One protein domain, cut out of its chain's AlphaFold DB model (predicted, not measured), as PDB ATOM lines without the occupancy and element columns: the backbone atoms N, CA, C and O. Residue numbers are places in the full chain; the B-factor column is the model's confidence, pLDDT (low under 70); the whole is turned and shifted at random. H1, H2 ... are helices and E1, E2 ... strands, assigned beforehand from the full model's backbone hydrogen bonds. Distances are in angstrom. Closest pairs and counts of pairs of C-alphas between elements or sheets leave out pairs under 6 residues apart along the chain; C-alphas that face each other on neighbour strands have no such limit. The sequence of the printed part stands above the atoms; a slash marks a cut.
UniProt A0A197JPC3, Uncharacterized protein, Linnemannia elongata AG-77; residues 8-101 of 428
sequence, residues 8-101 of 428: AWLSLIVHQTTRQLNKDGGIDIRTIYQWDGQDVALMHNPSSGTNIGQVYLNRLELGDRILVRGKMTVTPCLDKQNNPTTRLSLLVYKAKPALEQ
ATOM      1  N   ALA A   8     340.885 139.333 251.104       66.69
ATOM      2  CA  ALA A   8     340.827 139.058 252.537       66.69
ATOM      3  C   ALA A   8     340.830 140.325 253.414       66.69
ATOM      4  O   ALA A   8     340.405 140.267 254.562       66.69
ATOM      5  N   TRP A   9     341.293 141.467 252.893       64.06
ATOM      6  CA  TRP A   9     341.272 142.750 253.607       64.06
ATOM      7  C   TRP A   9     339.945 143.493 253.439       64.06
ATOM      8  O   TRP A   9     339.767 144.579 253.980       64.06
ATOM      9  N   LEU A  10     339.019 142.932 252.661       65.75
ATOM     10  CA  LEU A  10     337.738 143.538 252.346       65.75
ATOM     11  C   LEU A  10     336.627 142.676 252.936       65.75
ATOM     12  O   LEU A  10     336.199 141.692 252.334       65.75
ATOM     13  N   SER A  11     336.129 143.066 254.109       68.50
ATOM     14  CA  SER A  11     334.854 142.553 254.598       68.50
ATOM     15  C   SER A  11     333.740 143.463 254.089       68.50
ATOM     16  O   SER A  11     333.667 144.649 254.412       68.50
ATOM     17  N   LEU A  12     332.886 142.903 253.237       72.06
ATOM     18  CA  LEU A  12     331.663 143.555 252.808       72.06
ATOM     19  C   LEU A  12     330.482 142.747 253.325       72.06
ATOM     20  O   LEU A  12     330.237 141.625 252.878       72.06
ATOM     21  N   ILE A  13     329.727 143.346 254.234       76.56
ATOM     22  CA  ILE A  13     328.532 142.745 254.811       76.56
ATOM     23  C   ILE A  13     327.330 143.507 254.276       76.56
ATOM     24  O   ILE A  13     327.230 144.720 254.430       76.56
ATOM     25  N   VAL A  14     326.394 142.815 253.633       81.00
ATOM     26  CA  VAL A  14     325.116 143.433 253.263       81.00
ATOM     27  C   VAL A  14     324.247 143.471 254.515       81.00
ATOM     28  O   VAL A  14     323.731 142.436 254.928       81.00
ATOM     29  N   HIS A  15     324.087 144.647 255.120       85.12
ATOM     30  CA  HIS A  15     323.273 144.810 256.329       85.12
ATOM     31  C   HIS A  15     321.790 144.800 256.016       85.12
ATOM     32  O   HIS A  15     321.009 144.073 256.626       85.12
ATOM     33  N   GLN A  16     321.380 145.647 255.073       88.94
ATOM     34  CA  GLN A  16     319.965 145.901 254.866       88.94
ATOM     35  C   GLN A  16     319.672 146.287 253.425       88.94
ATOM     36  O   GLN A  16     320.215 147.260 252.913       88.94
ATOM     37  N   THR A  17     318.724 145.591 252.804       86.44
ATOM     38  CA  THR A  17     318.160 145.977 251.507       86.44
ATOM     39  C   THR A  17     316.715 146.411 251.717       86.44
ATOM     40  O   THR A  17     315.857 145.596 252.055       86.44
ATOM     41  N   THR A  18     316.429 147.695 251.524       91.06
ATOM     42  CA  THR A  18     315.075 148.258 251.613       91.06
ATOM     43  C   THR A  18     314.593 148.719 250.251       91.06
ATOM     44  O   THR A  18     315.346 149.278 249.459       91.06
ATOM     45  N   ARG A  19     313.309 148.493 249.971       91.06
ATOM     46  CA  ARG A  19     312.620 149.115 248.838       91.06
ATOM     47  C   ARG A  19     311.975 150.402 249.327       91.06
ATOM     48  O   ARG A  19     311.246 150.376 250.316       91.06
ATOM     49  N   GLN A  20     312.242 151.501 248.645       92.56
ATOM     50  CA  GLN A  20     311.663 152.807 248.919       92.56
ATOM     51  C   GLN A  20     310.919 153.286 247.676       92.56
ATOM     52  O   GLN A  20     311.404 153.139 246.561       92.56
ATOM     53  N   LEU A  21     309.720 153.834 247.860       93.94
ATOM     54  CA  LEU A  21     309.022 154.505 246.772       93.94
ATOM     55  C   LEU A  21     309.644 155.896 246.614       93.94
ATOM     56  O   LEU A  21     309.703 156.655 247.584       93.94
ATOM     57  N   ASN A  22     310.131 156.216 245.423       91.38
ATOM     58  CA  ASN A  22     310.680 157.532 245.143       91.38
ATOM     59  C   ASN A  22     309.556 158.555 244.900       91.38
ATOM     60  O   ASN A  22     308.375 158.210 244.798       91.38
ATOM     61  N   LYS A  23     309.919 159.841 244.837       93.25
ATOM     62  CA  LYS A  23     308.952 160.942 244.665       93.25
ATOM     63  C   LYS A  23     308.178 160.859 243.346       93.25
ATOM     64  O   LYS A  23     307.058 161.355 243.278       93.25
ATOM     65  N   ASP A  24     308.751 160.192 242.351       93.38
ATOM     66  CA  ASP A  24     308.178 160.020 241.017       93.38
ATOM     67  C   ASP A  24     307.302 158.753 240.914       93.38
ATOM     68  O   ASP A  24     306.809 158.415 239.840       93.38
ATOM     69  N   GLY A  25     307.095 158.033 242.026       93.75
ATOM     70  CA  GLY A  25     306.327 156.785 242.074       93.75
ATOM     71  C   GLY A  25     307.087 155.550 241.577       93.75
ATOM     72  O   GLY A  25     306.517 154.460 241.527       93.75
ATOM     73  N   GLY A  26     308.366 155.694 241.231       90.81
ATOM     74  CA  GLY A  26     309.282 154.589 240.974       90.81
ATOM     75  C   GLY A  26     309.708 153.878 242.259       90.81
ATOM     76  O   GLY A  26     309.514 154.371 243.372       90.81
ATOM     77  N   ILE A  27     310.289 152.691 242.110       87.56
ATOM     78  CA  ILE A  27     310.830 151.916 243.229       87.56
ATOM     79  C   ILE A  27     312.336 152.111 243.223       87.56
ATOM     80  O   ILE A  27     312.989 151.634 242.305       87.56
ATOM     81  N   ASP A  28     312.885 152.729 244.257       89.06
ATOM     82  CA  ASP A  28     314.315 152.713 244.521       89.06
ATOM     83  C   ASP A  28     314.640 151.573 245.495       89.06
ATOM     84  O   ASP A  28     313.899 151.268 246.432       89.06
ATOM     85  N   ILE A  29     315.768 150.913 245.285       85.12
ATOM     86  CA  ILE A  29     316.322 149.915 246.189       85.12
ATOM     87  C   ILE A  29     317.504 150.565 246.893       85.12
ATOM     88  O   ILE A  29     318.501 150.913 246.262       85.12
ATOM     89  N   ARG A  30     317.378 150.721 248.209       89.38
ATOM     90  CA  ARG A  30     318.441 151.177 249.093       89.38
ATOM     91  C   ARG A  30     319.102 149.968 249.734       89.38
ATOM     92  O   ARG A  30     318.480 149.309 250.567       89.38
ATOM     93  N   THR A  31     320.356 149.716 249.399       83.81
ATOM     94  CA  THR A  31     321.161 148.675 250.041       83.81
ATOM     95  C   THR A  31     322.225 149.325 250.912       83.81
ATOM     96  O   THR A  31     322.995 150.156 250.438       83.81
ATOM     97  N   ILE A  32     322.246 148.980 252.192       86.69
ATOM     98  CA  ILE A  32     323.253 149.402 253.160       86.69
ATOM     99  C   ILE A  32     324.266 148.269 253.273       86.69
ATOM    100  O   ILE A  32     323.908 147.133 253.597       86.69
ATOM    101  N   TYR A  33     325.515 148.593 252.983       83.00
ATOM    102  CA  TYR A  33     326.650 147.697 253.106       83.00
ATOM    103  C   TYR A  33     327.496 148.164 254.282       83.00
ATOM    104  O   TYR A  33     327.829 149.342 254.325       83.00
ATOM    105  N   GLN A  34     327.886 147.276 255.188       82.44
ATOM    106  CA  GLN A  34     329.035 147.535 256.043       82.44
ATOM    107  C   GLN A  34     330.291 147.224 255.255       82.44
ATOM    108  O   GLN A  34     330.461 146.103 254.769       82.44
ATOM    109  N   TRP A  35     331.169 148.204 255.157       76.31
ATOM    110  CA  TRP A  35     332.514 148.031 254.656       76.31
ATOM    111  C   TRP A  35     333.472 148.429 255.765       76.31
ATOM    112  O   TRP A  35     333.522 149.599 256.135       76.31
ATOM    113  N   ASP A  36     334.195 147.451 256.308       73.69
ATOM    114  CA  ASP A  36     335.171 147.669 257.386       73.69
ATOM    115  C   ASP A  36     334.596 148.488 258.564       73.69
ATOM    116  O   ASP A  36     335.132 149.498 259.010       73.69
ATOM    117  N   GLY A  37     333.392 148.110 259.008       76.75
ATOM    118  CA  GLY A  37     332.680 148.798 260.087       76.75
ATOM    119  C   GLY A  37     331.886 150.045 259.669       76.75
ATOM    120  O   GLY A  37     330.984 150.435 260.410       76.75
ATOM    121  N   GLN A  38     332.138 150.629 258.492       77.50
ATOM    122  CA  GLN A  38     331.425 151.813 257.997       77.50
ATOM    123  C   GLN A  38     330.214 151.450 257.133       77.50
ATOM    124  O   GLN A  38     330.321 150.685 256.175       77.50
ATOM    125  N   ASP A  39     329.065 152.057 257.425       83.56
ATOM    126  CA  ASP A  39     327.856 151.869 256.627       83.56
ATOM    127  C   ASP A  39     327.877 152.734 255.361       83.56
ATOM    128  O   ASP A  39     327.834 153.966 255.401       83.56
ATOM    129  N   VAL A  40     327.865 152.076 254.208       81.88
ATOM    130  CA  VAL A  40     327.740 152.681 252.886       81.88
ATOM    131  C   VAL A  40     326.352 152.382 252.335       81.88
ATOM    132  O   VAL A  40     326.015 151.245 252.008       81.88
ATOM    133  N   ALA A  41     325.531 153.423 252.204       85.31
ATOM    134  CA  ALA A  41     324.215 153.314 251.593       85.31
ATOM    135  C   ALA A  41     324.294 153.550 250.082       85.31
ATOM    136  O   ALA A  41     324.747 154.594 249.615       85.31
ATOM    137  N   LEU A  42     323.785 152.591 249.322       83.88
ATOM    138  CA  LEU A  42     323.687 152.634 247.875       83.88
ATOM    139  C   LEU A  42     322.227 152.679 247.459       83.88
ATOM    140  O   LEU A  42     321.430 151.839 247.865       83.88
ATOM    141  N   MET A  43     321.898 153.665 246.634       83.62
ATOM    142  CA  MET A  43     320.585 153.816 246.022       83.62
ATOM    143  C   MET A  43     320.659 153.353 244.571       83.62
ATOM    144  O   MET A  43     321.509 153.814 243.811       83.62
ATOM    145  N   HIS A  44     319.768 152.447 244.192       83.88
ATOM    146  CA  HIS A  44     319.648 151.937 242.834       83.88
ATOM    147  C   HIS A  44     318.189 152.022 242.389       83.88
ATOM    148  O   HIS A  44     317.296 151.564 243.096       83.88
ATOM    149  N   ASN A  45     317.957 152.573 241.200       83.06
ATOM    150  CA  ASN A  45     316.647 152.571 240.567       83.06
ATOM    151  C   ASN A  45     316.638 151.518 239.439       83.06
ATOM    152  O   ASN A  45     317.204 151.773 238.379       83.06
ATOM    153  N   PRO A  46     316.002 150.345 239.613       78.75
ATOM    154  CA  PRO A  46     315.934 149.311 238.578       78.75
ATOM    155  C   PRO A  46     315.219 149.770 237.301       78.75
ATOM    156  O   PRO A  46     315.360 149.146 236.253       78.75
ATOM    157  N   SER A  47     314.427 150.844 237.362       81.50
ATOM    158  CA  SER A  47     313.710 151.380 236.206       81.50
ATOM    159  C   SER A  47     314.565 152.292 235.328       81.50
ATOM    160  O   SER A  47     314.163 152.561 234.200       81.50
ATOM    161  N   SER A  48     315.741 152.749 235.781       78.44
ATOM    162  CA  SER A  48     316.572 153.670 234.988       78.44
ATOM    163  C   SER A  48     317.255 153.007 233.788       78.44
ATOM    164  O   SER A  48     317.915 153.695 233.014       78.44
ATOM    165  N   GLY A  49     317.138 151.683 233.616       73.25
ATOM    166  CA  GLY A  49     317.770 150.912 232.533       73.25
ATOM    167  C   GLY A  49     319.289 150.778 232.697       73.25
ATOM    168  O   GLY A  49     319.866 149.727 232.429       73.25
ATOM    169  N   THR A  50     319.938 151.802 233.246       70.94
ATOM    170  CA  THR A  50     321.270 151.734 233.828       70.94
ATOM    171  C   THR A  50     321.141 151.180 235.240       70.94
ATOM    172  O   THR A  50     321.049 151.924 236.211       70.94
ATOM    173  N   ASN A  51     321.170 149.859 235.372       68.88
ATOM    174  CA  ASN A  51     321.186 149.172 236.670       68.88
ATOM    175  C   ASN A  51     322.431 149.501 237.528       68.88
ATOM    176  O   ASN A  51     322.629 148.922 238.588       68.88
ATOM    177  N   ILE A  52     323.292 150.409 237.073       78.94
ATOM    178  CA  ILE A  52     324.576 150.725 237.674       78.94
ATOM    179  C   ILE A  52     324.389 151.808 238.742       78.94
ATOM    180  O   ILE A  52     324.227 152.985 238.421       78.94
ATOM    181  N   GLY A  53     324.455 151.418 240.014       79.75
ATOM    182  CA  GLY A  53     324.576 152.354 241.132       79.75
ATOM    183  C   GLY A  53     326.018 152.849 241.256       79.75
ATOM    184  O   GLY A  53     326.954 152.063 241.120       79.75
ATOM    185  N   GLN A  54     326.223 154.141 241.506       83.62
ATOM    186  CA  GLN A  54     327.556 154.713 241.711       83.62
ATOM    187  C   GLN A  54     327.581 155.537 242.994       83.62
ATOM    188  O   GLN A  54     326.724 156.394 243.191       83.62
ATOM    189  N   VAL A  55     328.580 155.303 243.843       83.62
ATOM    190  CA  VAL A  55     328.840 156.108 245.042       83.62
ATOM    191  C   VAL A  55     330.301 156.515 245.077       83.62
ATOM    192  O   VAL A  55     331.203 155.709 244.854       83.62
ATOM    193  N   TYR A  56     330.524 157.792 245.360       85.31
ATOM    194  CA  TYR A  56     331.848 158.337 245.609       85.31
ATOM    195  C   TYR A  56     332.196 158.137 247.081       85.31
ATOM    196  O   TYR A  56     331.471 158.575 247.972       85.31
ATOM    197  N   LEU A  57     333.311 157.456 247.323       85.00
ATOM    198  CA  LEU A  57     333.858 157.216 248.647       85.00
ATOM    199  C   LEU A  57     334.924 158.278 248.912       85.00
ATOM    200  O   LEU A  57     336.016 158.247 248.338       85.00
ATOM    201  N   ASN A  58     334.590 159.235 249.777       83.00
ATOM    202  CA  ASN A  58     335.503 160.307 250.189       83.00
ATOM    203  C   ASN A  58     336.577 159.824 251.170       83.00
ATOM    204  O   ASN A  58     337.624 160.462 251.315       83.00
ATOM    205  N   ARG A  59     336.295 158.719 251.856       85.31
ATOM    206  CA  ARG A  59     337.173 158.054 252.805       85.31
ATOM    207  C   ARG A  59     336.704 156.610 252.919       85.31
ATOM    208  O   ARG A  59     335.559 156.379 253.279       85.31
ATOM    209  N   LEU A  60     337.573 155.682 252.555       83.06
ATOM    210  CA  LEU A  60     337.403 154.258 252.774       83.06
ATOM    211  C   LEU A  60     338.677 153.764 253.441       83.06
ATOM    212  O   LEU A  60     339.751 153.859 252.848       83.06
ATOM    213  N   GLU A  61     338.566 153.301 254.672       82.25
ATOM    214  CA  GLU A  61     339.678 152.655 255.359       82.25
ATOM    215  C   GLU A  61     339.697 151.190 254.931       82.25
ATOM    216  O   GLU A  61     338.654 150.547 254.821       82.25
ATOM    217  N   LEU A  62     340.874 150.724 254.527       79.00
ATOM    218  CA  LEU A  62     341.121 149.343 254.147       79.00
ATOM    219  C   LEU A  62     342.061 148.749 255.189       79.00
ATOM    220  O   LEU A  62     343.289 148.828 255.045       79.00
ATOM    221  N   GLY A  63     341.462 148.227 256.260       79.50
ATOM    222  CA  GLY A  63     342.171 147.921 257.493       79.50
ATOM    223  C   GLY A  63     342.883 149.155 258.052       79.50
ATOM    224  O   GLY A  63     342.603 150.299 257.696       79.50
ATOM    225  N   ASP A  64     343.900 148.921 258.871       78.44
ATOM    226  CA  ASP A  64     344.557 149.985 259.644       78.44
ATOM    227  C   ASP A  64     345.575 150.803 258.828       78.44
ATOM    228  O   ASP A  64     346.320 151.617 259.374       78.44
ATOM    229  N   ARG A  65     345.709 150.522 257.525       74.75
ATOM    230  CA  ARG A  65     346.917 150.877 256.764       74.75
ATOM    231  C   ARG A  65     346.678 151.777 255.577       74.75
ATOM    232  O   ARG A  65     347.605 152.490 255.208       74.75
ATOM    233  N   ILE A  66     345.506 151.744 254.950       83.44
ATOM    234  CA  ILE A  66     345.302 152.446 253.682       83.44
ATOM    235  C   ILE A  66     343.984 153.198 253.715       83.44
ATOM    236  O   ILE A  66     342.919 152.619 253.891       83.44
ATOM    237  N   LEU A  67     344.070 154.500 253.468       84.69
ATOM    238  CA  LEU A  67     342.926 155.356 253.245       84.69
ATOM    239  C   LEU A  67     342.751 155.585 251.749       84.69
ATOM    240  O   LEU A  67     343.602 156.162 251.067       84.69
ATOM    241  N   VAL A  68     341.620 155.121 251.245       86.50
ATOM    242  CA  VAL A  68     341.263 155.135 249.837       86.50
ATOM    243  C   VAL A  68     340.182 156.174 249.577       86.50
ATOM    244  O   VAL A  68     339.190 156.281 250.296       86.50
ATOM    245  N   ARG A  69     340.363 156.936 248.499       88.31
ATOM    246  CA  ARG A  69     339.301 157.696 247.842       88.31
ATOM    247  C   ARG A  69     339.020 157.072 246.497       88.31
ATOM    248  O   ARG A  69     339.943 156.803 245.724       88.31
ATOM    249  N   GLY A  70     337.749 156.869 246.201       89.94
ATOM    250  CA  GLY A  70     337.376 156.139 245.006       89.94
ATOM    251  C   GLY A  70     335.925 156.297 244.616       89.94
ATOM    252  O   GLY A  70     335.145 157.000 245.254       89.94
ATOM    253  N   LYS A  71     335.569 155.610 243.542       87.44
ATOM    254  CA  LYS A  71     334.202 155.453 243.073       87.44
ATOM    255  C   LYS A  71     333.849 153.982 243.130       87.44
ATOM    256  O   LYS A  71     334.435 153.170 242.417       87.44
ATOM    257  N   MET A  72     332.886 153.647 243.972       85.56
ATOM    258  CA  MET A  72     332.298 152.324 243.995       85.56
ATOM    259  C   MET A  72     331.150 152.272 242.995       85.56
ATOM    260  O   MET A  72     330.259 153.120 242.991       85.56
ATOM    261  N   THR A  73     331.193 151.263 242.141       85.75
ATOM    262  CA  THR A  73     330.180 150.970 241.137       85.75
ATOM    263  C   THR A  73     329.549 149.631 241.468       85.75
ATOM    264  O   THR A  73     330.251 148.653 241.726       85.75
ATOM    265  N   VAL A  74     328.225 149.598 241.471       82.88
ATOM    266  CA  VAL A  74     327.419 148.433 241.810       82.88
ATOM    267  C   VAL A  74     326.628 148.055 240.582       82.88
ATOM    268  O   VAL A  74     325.745 148.794 240.157       82.88
ATOM    269  N   THR A  75     326.964 146.908 240.013       84.38
ATOM    270  CA  THR A  75     326.367 146.416 238.779       84.38
ATOM    271  C   THR A  75     325.628 145.117 239.077       84.38
ATOM    272  O   THR A  75     326.269 144.101 239.346       84.38
ATOM    273  N   PRO A  76     324.290 145.113 239.024       79.06
ATOM    274  CA  PRO A  76     323.497 143.899 239.002       79.06
ATOM    275  C   PRO A  76     323.932 143.046 237.819       79.06
ATOM    276  O   PRO A  76     324.026 143.523 236.687       79.06
ATOM    277  N   CYS A  77     324.218 141.787 238.086       84.25
ATOM    278  CA  CYS A  77     324.609 140.815 237.084       84.25
ATOM    279  C   CYS A  77     323.918 139.483 237.361       84.25
ATOM    280  O   CYS A  77     323.302 139.276 238.403       84.25
ATOM    281  N   LEU A  78     323.996 138.577 236.398       84.25
ATOM    282  CA  LEU A  78     323.556 137.201 236.567       84.25
ATOM    283  C   LEU A  78     324.813 136.343 236.685       84.25
ATOM    284  O   LEU A  78     325.782 136.566 235.953       84.25
ATOM    285  N   ASP A  79     324.835 135.416 237.639       86.69
ATOM    286  CA  ASP A  79     325.935 134.456 237.726       86.69
ATOM    287  C   ASP A  79     325.860 133.421 236.585       86.69
ATOM    288  O   ASP A  79     324.977 133.454 235.723       86.69
ATOM    289  N   LYS A  80     326.786 132.454 236.578       88.00
ATOM    290  CA  LYS A  80     326.798 131.371 235.576       88.00
ATOM    291  C   LYS A  80     325.534 130.495 235.606       88.00
ATOM    292  O   LYS A  80     325.283 129.784 234.638       88.00
ATOM    293  N   GLN A  81     324.778 130.517 236.701       92.62
ATOM    294  CA  GLN A  81     323.534 129.772 236.903       92.62
ATOM    295  C   GLN A  81     322.289 130.649 236.708       92.62
ATOM    296  O   GLN A  81     321.175 130.190 236.944       92.62
ATOM    297  N   ASN A  82     322.461 131.885 236.229       85.81
ATOM    298  CA  ASN A  82     321.394 132.856 236.026       85.81
ATOM    299  C   ASN A  82     320.729 133.356 237.326       85.81
ATOM    300  O   ASN A  82     319.617 133.887 237.288       85.81
ATOM    301  N   ASN A  83     321.398 133.216 238.472       79.56
ATOM    302  CA  ASN A  83     320.944 133.790 239.732       79.56
ATOM    303  C   ASN A  83     321.285 135.288 239.783       79.56
ATOM    304  O   ASN A  83     322.372 135.690 239.347       79.56
ATOM    305  N   PRO A  84     320.395 136.128 240.343       76.31
ATOM    306  CA  PRO A  84     320.667 137.544 240.536       76.31
ATOM    307  C   PRO A  84     321.836 137.724 241.505       76.31
ATOM    308  O   PRO A  84     321.763 137.364 242.677       76.31
ATOM    309  N   THR A  85     322.914 138.311 241.003       82.81
ATOM    310  CA  THR A  85     324.108 138.661 241.767       82.81
ATOM    311  C   THR A  85     324.409 140.143 241.608       82.81
ATOM    312  O   THR A  85     323.841 140.846 240.773       82.81
ATOM    313  N   THR A  86     325.269 140.662 242.472       79.88
ATOM    314  CA  THR A  86     325.696 142.057 242.413       79.88
ATOM    315  C   THR A  86     327.208 142.086 242.335       79.88
ATOM    316  O   THR A  86     327.887 141.587 243.228       79.88
ATOM    317  N   ARG A  87     327.740 142.668 241.261       83.88
ATOM    318  CA  ARG A  87     329.167 142.924 241.115       83.88
ATOM    319  C   ARG A  87     329.485 144.294 241.686       83.88
ATOM    320  O   ARG A  87     328.917 145.299 241.264       83.88
ATOM    321  N   LEU A  88     330.437 144.327 242.604       82.94
ATOM    322  CA  LEU A  88     330.995 145.557 243.144       82.94
ATOM    323  C   LEU A  88     332.336 145.823 242.474       82.94
ATOM    324  O   LEU A  88     333.128 144.913 242.237       82.94
ATOM    325  N   SER A  89     332.567 147.066 242.081       84.00
ATOM    326  CA  SER A  89     333.803 147.498 241.436       84.00
ATOM    327  C   SER A  89     334.232 148.817 242.051       84.00
ATOM    328  O   SER A  89     333.538 149.821 241.912       84.00
ATOM    329  N   LEU A  90     335.359 148.806 242.756       84.62
ATOM    330  CA  LEU A  90     335.941 149.990 243.370       84.62
ATOM    331  C   LEU A  90     337.049 150.530 242.467       84.62
ATOM    332  O   LEU A  90     338.069 149.877 242.271       84.62
ATOM    333  N   LEU A  91     336.851 151.732 241.933       86.06
ATOM    334  CA  LEU A  91     337.891 152.476 241.238       86.06
ATOM    335  C   LEU A  91     338.576 153.408 242.235       86.06
ATOM    336  O   LEU A  91     337.953 154.346 242.728       86.06
ATOM    337  N   VAL A  92     339.846 153.150 242.535       87.62
ATOM    338  CA  VAL A  92     340.632 153.961 243.470       87.62
ATOM    339  C   VAL A  92     341.314 155.102 242.726       87.62
ATOM    340  O   VAL A  92     342.097 154.867 241.813       87.62
ATOM    341  N   TYR A  93     341.033 156.339 243.134       87.69
ATOM    342  CA  TYR A  93     341.680 157.539 242.591       87.69
ATOM    343  C   TYR A  93     342.878 157.978 243.424       87.69
ATOM    344  O   TYR A  93     343.826 158.556 242.903       87.69
ATOM    345  N   LYS A  94     342.820 157.742 244.737       86.94
ATOM    346  CA  LYS A  94     343.879 158.114 245.671       86.94
ATOM    347  C   LYS A  94     343.957 157.080 246.780       86.94
ATOM    348  O   LYS A  94     342.940 156.784 247.399       86.94
ATOM    349  N   ALA A  95     345.153 156.575 247.034       86.25
ATOM    350  CA  ALA A  95     345.467 155.765 248.199       86.25
ATOM    351  C   ALA A  95     346.545 156.502 248.995       86.25
ATOM    352  O   ALA A  95     347.520 156.977 248.412       86.25
ATOM    353  N   LYS A  96     346.342 156.651 250.302       87.62
ATOM    354  CA  LYS A  96     347.341 157.173 251.237       87.62
ATOM    355  C   LYS A  96     347.567 156.143 252.347       87.62
ATOM    356  O   LYS A  96     346.584 155.535 252.771       87.62
ATOM    357  N   PRO A  97     348.798 155.955 252.841       84.19
ATOM    358  CA  PRO A  97     349.007 155.200 254.068       84.19
ATOM    359  C   PRO A  97     348.301 155.909 255.237       84.19
ATOM    360  O   PRO A  97     348.395 157.125 255.391       84.19
ATOM    361  N   ALA A  98     347.558 155.162 256.051       78.50
ATOM    362  CA  ALA A  98     346.764 155.704 257.158       78.50
ATOM    363  C   ALA A  98     347.640 156.366 258.241       78.50
ATOM    364  O   ALA A  98     347.216 157.332 258.873       78.50
ATOM    365  N   LEU A  99     348.889 155.905 258.389       80.19
ATOM    366  CA  LEU A  99     349.874 156.417 259.350       80.19
ATOM    367  C   LEU A  99     350.275 157.885 259.122       80.19
ATOM    368  O   LEU A  99     350.719 158.539 260.062       80.19
ATOM    369  N   GLU A 100     350.103 158.427 257.915       67.31
ATOM    370  CA  GLU A 100     350.462 159.823 257.623       67.31
ATOM    371  C   GLU A 100     349.401 160.835 258.085       67.31
ATOM    372  O   GLU A 100     349.683 162.029 258.165       67.31
ATOM    373  N   GLN A 101     348.180 160.402 258.432       59.94
ATOM    374  CA  GLN A 101     347.102 161.343 258.767       59.94
ATOM    375  C   GLN A 101     347.177 161.930 260.178       59.94
ATOM    376  O   GLN A 101     346.562 162.967 260.433       59.94
TER     377      GLN A 101
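What this domain is: This is residues 8 to 101 of the 428 residues of an uncharacterized protein of Linnemannia elongata AG-77 (UniProt A0A197JPC3). Two strongly twisted sheets of three strands each, E4 E5 E6 and E1 E2 E3, make a loose sandwich, only partly face to face, with their strands crossed at 40 degrees. E3 is the strand of its sheet nearest the other sheet, and the short helix H1 follows the end of E6. The printed part has 94 residues, with six named strands and then one named helix along the chain; both sheets are antiparallel in chain order, and the class is mostly strand. It is only just loose, close to compact, with a radius of gyration of the C-alphas of 14.9 A, and spans 46 by 35 by 23 A.

Where its parts are: E6, residues 84 to 97, is the longest strand, 36.0 A from first to last C-alpha, and ends at C-alpha 97 (349.007, 155.200, 254.068). E5, residues 66 to 78, measures 31.6 A, and E4, residues 53 to 62, 21.3 A. In the other sheet, E1, residues 12 to 21, begins at C-alpha 12 (331.663, 143.555, 252.808) and measures 25.9 A; E2, residues 27 to 35, measures 24.8 A, and E3, residues 38 to 44, 19.2 A. H1 is residues 98 to 101.

How they stand to each other: E4, E5 and E6 form a meander, each strand the antiparallel neighbour of the one before, with E5 the inner strand. Hairpin E5 and E6 has N 71 and O 91 within hydrogen-bond range at 2.8 A; hairpin E4 and E5 has N 55 and O 72 at 2.9 A. E4 bends by 84 degrees at residue 58, E5 by 75 degrees at residue 69 and E6 by 73 degrees at residue 94. E1, E2 and E3 form the second meander, with N 18 and O 30 at 2.8 A across hairpin E1 and E2, and N 31 and O 42 at 2.8 A across hairpin E2 and E3. E1 bends by 53 degrees at residue 15. In the sandwich, two sheets face to face, 28 pairs of C-alphas lie within 10 A. The closest C-alphas of E3 and E4 are those of His 44 and Gly 53, 5.2 A apart. E3 and E5 are near each other, with 8 pairs of C-alphas within 10 A. E1 and E6 are apart. H1 only grazes the sheet E4 E5 E6, with residues 98 to 101; it is too short for an O i to N i+4 pair, and its one O i to N i+3 pair is within range.

The domain as a whole: The C-alphas of Gly 25 and Glu 100 are the two farthest apart, 46.9 A. The printed part has no cut and no long link; the link E3 to E4 is short and the others are tight. The mean pLDDT of the printed part is 82.6, with residues 8 to 11, 51 and 100 to 101 under 70.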